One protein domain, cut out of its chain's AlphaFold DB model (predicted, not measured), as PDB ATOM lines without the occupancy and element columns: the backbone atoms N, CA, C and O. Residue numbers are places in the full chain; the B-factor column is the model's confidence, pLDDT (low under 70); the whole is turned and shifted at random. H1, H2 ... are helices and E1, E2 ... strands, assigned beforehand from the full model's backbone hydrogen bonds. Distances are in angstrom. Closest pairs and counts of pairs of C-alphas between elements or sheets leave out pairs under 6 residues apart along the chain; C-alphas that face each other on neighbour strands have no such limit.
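This is residues 280 to 339 of the 348 residues of the protein "Secreted protein containing DUF1566" of Candidatus Magnetobacterium bavaricum (UniProt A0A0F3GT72). Little regular structure is present: a small hairpin of two strands, E1 and E2, lies toward one end, and one helix, H1, lies toward the other, with the long unnamed stretch 304 to 320 between E2 and H1. The printed part has 60 residues, in the order E1, E2, H1; the class is mixed, with 21 residues in named elements. The sheet, E1 - E2, is antiparallel. The whole is only just loose, close to compact, with a radius of gyration of the C-alphas of 12.8 A, and spans 34 by 21 by 18 A.

E1, residues 292 to 295, and E2, residues 300 to 303, form an antiparallel hairpin at 151 degrees. N 293 and O 302, 2.9 A apart, are within hydrogen-bond range. H1, residues 321 to 333, and E1 are apart. In H1 every O i to N i+4 pair is within hydrogen-bond range.

E1 begins at C-alpha 292 (-47.251, 33.694, 30.022). H1 measures 18.9 A and ends at C-alpha 333 (-33.199, 42.437, 36.086).

The C-alphas farthest apart, of Ser 285 and Pro 320, are 35.8 A apart. The link E1 to E2 is tight; E2 to H1 is long. The printed part has no cut, and no printed residue is under 70 in pLDDT.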
ATOM      1  N   THR A 280     -50.128  27.316  24.459       95.50
ATOM      2  CA  THR A 280     -50.190  26.470  25.664       95.50
ATOM      3  C   THR A 280     -49.558  27.162  26.870       95.50
ATOM      4  O   THR A 280     -48.859  28.170  26.735       95.50
ATOM      5  N   ASN A 281     -49.787  26.616  28.067       95.44
ATOM      6  CA  ASN A 281     -48.969  26.946  29.236       95.44
ATOM      7  C   ASN A 281     -47.516  26.444  29.028       95.44
ATOM      8  O   ASN A 281     -47.288  25.591  28.160       95.44
ATOM      9  N   PRO A 282     -46.534  26.920  29.823       94.81
ATOM     10  CA  PRO A 282     -45.148  26.435  29.757       94.81
ATOM     11  C   PRO A 282     -44.978  24.927  29.992       94.81
ATOM     12  O   PRO A 282     -44.042  24.331  29.475       94.81
ATOM     13  N   ASP A 283     -45.893  24.300  30.733       93.00
ATOM     14  CA  ASP A 283     -45.937  22.846  30.948       93.00
ATOM     15  C   ASP A 283     -46.654  22.077  29.816       93.00
ATOM     16  O   ASP A 283     -46.871  20.870  29.918       93.00
ATOM     17  N   GLY A 284     -47.053  22.770  28.744       92.06
ATOM     18  CA  GLY A 284     -47.781  22.216  27.601       92.06
ATOM     19  C   GLY A 284     -49.290  22.054  27.817       92.06
ATOM     20  O   GLY A 284     -49.997  21.667  26.886       92.06
ATOM     21  N   SER A 285     -49.816  22.358  29.006       93.94
ATOM     22  CA  SER A 285     -51.239  22.181  29.303       93.94
ATOM     23  C   SER A 285     -52.128  23.256  28.662       93.94
ATOM     24  O   SER A 285     -51.689  24.359  28.313       93.94
ATOM     25  N   THR A 286     -53.421  22.937  28.538       93.06
ATOM     26  CA  THR A 286     -54.482  23.861  28.106       93.06
ATOM     27  C   THR A 286     -55.733  23.723  28.982       93.06
ATOM     28  O   THR A 286     -56.000  22.609  29.437       93.06
ATOM     29  N   PRO A 287     -56.551  24.783  29.166       92.75
ATOM     30  CA  PRO A 287     -56.404  26.133  28.607       92.75
ATOM     31  C   PRO A 287     -55.246  26.917  29.241       92.75
ATOM     32  O   PRO A 287     -54.754  26.561  30.307       92.75
ATOM     33  N   VAL A 288     -54.807  27.991  28.580       90.88
ATOM     34  CA  VAL A 288     -53.764  28.882  29.111       90.88
ATOM     35  C   VAL A 288     -54.322  29.675  30.293       90.88
ATOM     36  O   VAL A 288     -55.216  30.506  30.108       90.88
ATOM     37  N   LEU A 289     -53.800  29.433  31.495       90.44
ATOM     38  CA  LEU A 289     -54.299  30.048  32.734       90.44
ATOM     39  C   LEU A 289     -53.323  31.058  33.347       90.44
ATOM     40  O   LEU A 289     -53.773  31.948  34.063       90.44
ATOM     41  N   GLY A 290     -52.025  30.947  33.051       90.44
ATOM     42  CA  GLY A 290     -50.997  31.847  33.578       90.44
ATOM     43  C   GLY A 290     -50.880  33.191  32.847       90.44
ATOM     44  O   GLY A 290     -51.643  33.503  31.925       90.44
ATOM     45  N   ASP A 291     -49.868  33.959  33.262       94.50
ATOM     46  CA  ASP A 291     -49.506  35.276  32.711       94.50
ATOM     47  C   ASP A 291     -48.547  35.195  31.512       94.50
ATOM     48  O   ASP A 291     -48.259  36.203  30.864       94.50
ATOM     49  N   VAL A 292     -48.076  33.988  31.195       96.00
ATOM     50  CA  VAL A 292     -47.251  33.694  30.022       96.00
ATOM     51  C   VAL A 292     -47.914  32.641  29.147       96.00
ATOM     52  O   VAL A 292     -48.698  31.812  29.616       96.00
ATOM     53  N   VAL A 293     -47.576  32.664  27.865       96.31
ATOM     54  CA  VAL A 293     -48.059  31.711  26.868       96.31
ATOM     55  C   VAL A 293     -46.917  31.269  25.964       96.31
ATOM     56  O   VAL A 293     -46.093  32.091  25.572       96.31
ATOM     57  N   VAL A 294     -46.867  29.982  25.622       95.38
ATOM     58  CA  VAL A 294     -45.902  29.430  24.662       95.38
ATOM     59  C   VAL A 294     -46.591  29.227  23.316       95.38
ATOM     60  O   VAL A 294     -47.626  28.563  23.243       95.38
ATOM     61  N   ASP A 295     -46.031  29.817  22.261       94.19
ATOM     62  CA  ASP A 295     -46.447  29.605  20.875       94.19
ATOM     63  C   ASP A 295     -45.795  28.335  20.322       94.19
ATOM     64  O   ASP A 295     -44.636  28.348  19.926       94.19
ATOM     65  N   GLN A 296     -46.564  27.255  20.233       93.44
ATOM     66  CA  GLN A 296     -46.126  25.954  19.715       93.44
ATOM     67  C   GLN A 296     -45.670  26.008  18.247       93.44
ATOM     68  O   GLN A 296     -45.085  25.054  17.747       93.44
ATOM     69  N   LEU A 297     -45.983  27.085  17.514       91.00
ATOM     70  CA  LEU A 297     -45.509  27.258  16.142       91.00
ATOM     71  C   LEU A 297     -44.062  27.756  16.086       91.00
ATOM     72  O   LEU A 297     -43.372  27.449  15.124       91.00
ATOM     73  N   THR A 298     -43.625  28.560  17.055       91.06
ATOM     74  CA  THR A 298     -42.332  29.272  17.008       91.06
ATOM     75  C   THR A 298     -41.427  28.965  18.199       91.06
ATOM     76  O   THR A 298     -40.303  29.462  18.248       91.06
ATOM     77  N   ASP A 299     -41.934  28.201  19.168       91.38
ATOM     78  CA  ASP A 299     -41.360  27.949  20.494       91.38
ATOM     79  C   ASP A 299     -41.073  29.218  21.317       91.38
ATOM     80  O   ASP A 299     -40.397  29.176  22.345       91.38
ATOM     81  N   LEU A 300     -41.618  30.368  20.906       92.81
ATOM     82  CA  LEU A 300     -41.478  31.611  21.651       92.81
ATOM     83  C   LEU A 300     -42.477  31.680  22.804       92.81
ATOM     84  O   LEU A 300     -43.664  31.381  22.656       92.81
ATOM     85  N   MET A 301     -41.988  32.167  23.942       94.75
ATOM     86  CA  MET A 301     -42.814  32.545  25.078       94.75
ATOM     87  C   MET A 301     -43.172  34.030  25.008       94.75
ATOM     88  O   MET A 301     -42.328  34.877  24.714       94.75
ATOM     89  N   TRP A 302     -44.425  34.347  25.320       95.12
ATOM     90  CA  TRP A 302     -44.959  35.702  25.312       95.12
ATOM     91  C   TRP A 302     -45.590  36.048  26.655       95.12
ATOM     92  O   TRP A 302     -46.279  35.223  27.260       95.12
ATOM     93  N   ILE A 303     -45.407  37.298  27.082       94.00
ATOM     94  CA  ILE A 303     -46.200  37.898  28.159       94.00
ATOM     95  C   ILE A 303     -47.626  38.077  27.633       94.00
ATOM     96  O   ILE A 303     -47.834  38.626  26.550       94.00
ATOM     97  N   LYS A 304     -48.617  37.610  28.395       91.69
ATOM     98  CA  LYS A 304     -50.034  37.678  28.016       91.69
ATOM     99  C   LYS A 304     -50.596  39.097  28.115       91.69
ATOM    100  O   LYS A 304     -51.467  39.470  27.330       91.69
ATOM    101  N   ASP A 305     -50.104  39.881  29.071       89.50
ATOM    102  CA  ASP A 305     -50.466  41.287  29.219       89.50
ATOM    103  C   ASP A 305     -49.651  42.183  28.270       89.50
ATOM    104  O   ASP A 305     -48.509  42.559  28.538       89.50
ATOM    105  N   ALA A 306     -50.271  42.560  27.152       87.50
ATOM    106  CA  ALA A 306     -49.691  43.466  26.166       87.50
ATOM    107  C   ALA A 306     -49.800  44.959  26.549       87.50
ATOM    108  O   ALA A 306     -49.423  45.818  25.751       87.50
ATOM    109  N   SER A 307     -50.317  45.299  27.737       87.94
ATOM    110  CA  SER A 307     -50.515  46.692  28.164       87.94
ATOM    111  C   SER A 307     -49.216  47.439  28.481       87.94
ATOM    112  O   SER A 307     -49.249  48.661  28.637       87.94
ATOM    113  N   THR A 308     -48.074  46.739  28.533       88.88
ATOM    114  CA  THR A 308     -46.774  47.263  28.992       88.88
ATOM    115  C   THR A 308     -46.891  47.890  30.391       88.88
ATOM    116  O   THR A 308     -46.779  49.108  30.521       88.88
ATOM    117  N   PRO A 309     -47.187  47.095  31.436       89.62
ATOM    118  CA  PRO A 309     -47.440  47.613  32.781       89.62
ATOM    119  C   PRO A 309     -46.187  48.218  33.430       89.62
ATOM    120  O   PRO A 309     -45.060  47.894  33.074       89.62
ATOM    121  N   THR A 310     -46.367  49.077  34.434       93.69
ATOM    122  CA  THR A 310     -45.250  49.467  35.307       93.69
ATOM    123  C   THR A 310     -44.998  48.358  36.323       93.69
ATOM    124  O   THR A 310     -45.882  48.043  37.118       93.69
ATOM    125  N   ILE A 311     -43.790  47.794  36.311       91.56
ATOM    126  CA  ILE A 311     -43.361  46.708  37.198       91.56
ATOM    127  C   ILE A 311     -42.211  47.216  38.060       91.56
ATOM    128  O   ILE A 311     -41.118  47.446  37.552       91.56
ATOM    129  N   GLU A 312     -42.439  47.397  39.360       89.94
ATOM    130  CA  GLU A 312     -41.450  47.981  40.275       89.94
ATOM    131  C   GLU A 312     -40.884  49.319  39.745       89.94
ATOM    132  O   GLU A 312     -41.613  50.303  39.629       89.94
ATOM    133  N   SER A 313     -39.587  49.360  39.414       92.06
ATOM    134  CA  SER A 313     -38.907  50.518  38.819       92.06
ATOM    135  C   SER A 313     -38.947  50.538  37.283       92.06
ATOM    136  O   SER A 313     -38.537  51.522  36.665       92.06
ATOM    137  N   CYS A 314     -39.459  49.481  36.651       94.94
ATOM    138  CA  CYS A 314     -39.609  49.365  35.206       94.94
ATOM    139  C   CYS A 314     -40.868  50.109  34.755       94.94
ATOM    140  O   CYS A 314     -41.975  49.577  34.807       94.94
ATOM    141  N   VAL A 315     -40.700  51.358  34.324       93.94
ATOM    142  CA  VAL A 315     -41.803  52.203  33.843       93.94
ATOM    143  C   VAL A 315     -42.263  51.733  32.464       93.94
ATOM    144  O   VAL A 315     -41.491  51.771  31.507       93.94
ATOM    145  N   GLY A 316     -43.520  51.298  32.383       92.81
ATOM    146  CA  GLY A 316     -44.145  50.818  31.156       92.81
ATOM    147  C   GLY A 316     -44.807  51.917  30.312       92.81
ATOM    148  O   GLY A 316     -44.520  53.108  30.454       92.81
ATOM    149  N   GLY A 317     -45.724  51.519  29.431       91.94
ATOM    150  CA  GLY A 317     -46.491  52.396  28.547       91.94
ATOM    151  C   GLY A 317     -45.896  52.586  27.147       91.94
ATOM    152  O   GLY A 317     -44.914  51.964  26.746       91.94
ATOM    153  N   LYS A 318     -46.509  53.484  26.364       91.19
ATOM    154  CA  LYS A 318     -46.008  53.829  25.026       91.19
ATOM    155  C   LYS A 318     -44.669  54.549  25.147       91.19
ATOM    156  O   LYS A 318     -44.587  55.609  25.764       91.19
ATOM    157  N   MET A 319     -43.649  54.021  24.481       92.19
ATOM    158  CA  MET A 319     -42.289  54.531  24.599       92.19
ATOM    159  C   MET A 319     -41.531  54.499  23.261       92.19
ATOM    160  O   MET A 319     -41.892  53.719  22.375       92.19
ATOM    161  N   PRO A 320     -40.501  55.350  23.078       91.81
ATOM    162  CA  PRO A 320     -39.596  55.260  21.935       91.81
ATOM    163  C   PRO A 320     -38.842  53.928  21.904       91.81
ATOM    164  O   PRO A 320     -38.681  53.274  22.933       91.81
ATOM    165  N   TRP A 321     -38.308  53.569  20.737       90.19
ATOM    166  CA  TRP A 321     -37.616  52.294  20.524       90.19
ATOM    167  C   TRP A 321     -36.509  52.012  21.556       90.19
ATOM    168  O   TRP A 321     -36.515  50.955  22.184       90.19
ATOM    169  N   GLN A 322     -35.627  52.981  21.824       93.38
ATOM    170  CA  GLN A 322     -34.552  52.805  22.810       93.38
ATOM    171  C   GLN A 322     -35.087  52.595  24.236       93.38
ATOM    172  O   GLN A 322     -34.534  51.809  25.003       93.38
ATOM    173  N   SER A 323     -36.179  53.268  24.600       93.25
ATOM    174  CA  SER A 323     -36.830  53.058  25.895       93.25
ATOM    175  C   SER A 323     -37.447  51.663  25.997       93.25
ATOM    176  O   SER A 323     -37.422  51.087  27.078       93.25
ATOM    177  N   GLY A 324     -37.917  51.091  24.882       93.56
ATOM    178  CA  GLY A 324     -38.380  49.702  24.805       93.56
ATOM    179  C   GLY A 324     -37.292  48.700  25.187       93.56
ATOM    180  O   GLY A 324     -37.519  47.837  26.032       93.56
ATOM    181  N   LEU A 325     -36.082  48.866  24.644       94.06
ATOM    182  CA  LEU A 325     -34.921  48.045  25.017       94.06
ATOM    183  C   LEU A 325     -34.586  48.187  26.507       94.06
ATOM    184  O   LEU A 325     -34.365  47.192  27.196       94.06
ATOM    185  N   ASN A 326     -34.610  49.419  27.023       94.31
ATOM    186  CA  ASN A 326     -34.348  49.689  28.437       94.31
ATOM    187  C   ASN A 326     -35.404  49.048  29.350       94.31
ATOM    188  O   ASN A 326     -35.064  48.524  30.411       94.31
ATOM    189  N   TYR A 327     -36.674  49.084  28.943       95.50
ATOM    190  CA  TYR A 327     -37.781  48.470  29.668       95.50
ATOM    191  C   TYR A 327     -37.618  46.951  29.730       95.50
ATOM    192  O   TYR A 327     -37.659  46.377  30.815       95.50
ATOM    193  N   VAL A 328     -37.313  46.303  28.605       95.00
ATOM    194  CA  VAL A 328     -37.048  44.857  28.558       95.00
ATOM    195  C   VAL A 328     -35.835  44.472  29.412       95.00
ATOM    196  O   VAL A 328     -35.911  43.537  30.208       95.00
ATOM    197  N   ALA A 329     -34.736  45.230  29.333       95.44
ATOM    198  CA  ALA A 329     -33.577  45.019  30.200       95.44
ATOM    199  C   ALA A 329     -33.932  45.171  31.691       95.44
ATOM    200  O   ALA A 329     -33.382  44.470  32.541       95.44
ATOM    201  N   CYS A 330     -34.864  46.068  32.025       96.44
ATOM    202  CA  CYS A 330     -35.379  46.214  33.380       96.44
ATOM    203  C   CYS A 330     -36.193  44.990  33.820       96.44
ATOM    204  O   CYS A 330     -35.917  44.465  34.898       96.44
ATOM    205  N   LEU A 331     -37.109  44.488  32.980       95.75
ATOM    206  CA  LEU A 331     -37.876  43.268  33.263       95.75
ATOM    207  C   LEU A 331     -36.961  42.075  33.554       95.75
ATOM    208  O   LEU A 331     -37.209  41.329  34.499       95.75
ATOM    209  N   ASN A 332     -35.870  41.941  32.794       95.56
ATOM    210  CA  ASN A 332     -34.891  40.875  32.998       95.56
ATOM    211  C   ASN A 332     -34.160  40.988  34.338       95.56
ATOM    212  O   ASN A 332     -33.965  39.985  35.017       95.56
ATOM    213  N   ARG A 333     -33.792  42.206  34.757       95.25
ATOM    214  CA  ARG A 333     -33.199  42.437  36.086       95.25
ATOM    215  C   ARG A 333     -34.188  42.182  37.222       95.25
ATOM    216  O   ARG A 333     -33.769  41.721  38.277       95.25
ATOM    217  N   ALA A 334     -35.467  42.480  37.004       95.19
ATOM    218  CA  ALA A 334     -36.542  42.248  37.966       95.19
ATOM    219  C   ALA A 334     -37.010  40.781  38.015       95.19
ATOM    220  O   ALA A 334     -37.877  40.449  38.818       95.19
ATOM    221  N   ASN A 335     -36.463  39.900  37.163       95.19
ATOM    222  CA  ASN A 335     -36.915  38.518  36.997       95.19
ATOM    223  C   ASN A 335     -38.440  38.430  36.788       95.19
ATOM    224  O   ASN A 335     -39.141  37.649  37.443       95.19
ATOM    225  N   TYR A 336     -38.975  39.312  35.937       95.19
ATOM    226  CA  TYR A 336     -40.415  39.472  35.771       95.19
ATOM    227  C   TYR A 336     -41.072  38.161  35.318       95.19
ATOM    228  O   TYR A 336     -40.628  37.529  34.358       95.19
ATOM    229  N   LEU A 337     -42.129  37.756  36.035       94.62
ATOM    230  CA  LEU A 337     -42.823  36.467  35.886       94.62
ATOM    231  C   LEU A 337     -41.917  35.232  36.066       94.62
ATOM    232  O   LEU A 337     -42.286  34.138  35.650       94.62
ATOM    233  N   GLY A 338     -40.758  35.388  36.713       95.31
ATOM    234  CA  GLY A 338     -39.788  34.315  36.931       95.31
ATOM    235  C   GLY A 338     -38.805  34.096  35.778       95.31
ATOM    236  O   GLY A 338     -38.108  33.084  35.796       95.31
ATOM    237  N   TYR A 339     -38.746  35.014  34.805       95.56
ATOM    238  CA  TYR A 339     -37.869  34.930  33.634       95.56
ATOM    239  C   TYR A 339     -36.939  36.143  33.527       95.56
ATOM    240  O   TYR A 339     -37.289  37.260  33.918       95.56
TER     241      TYR A 339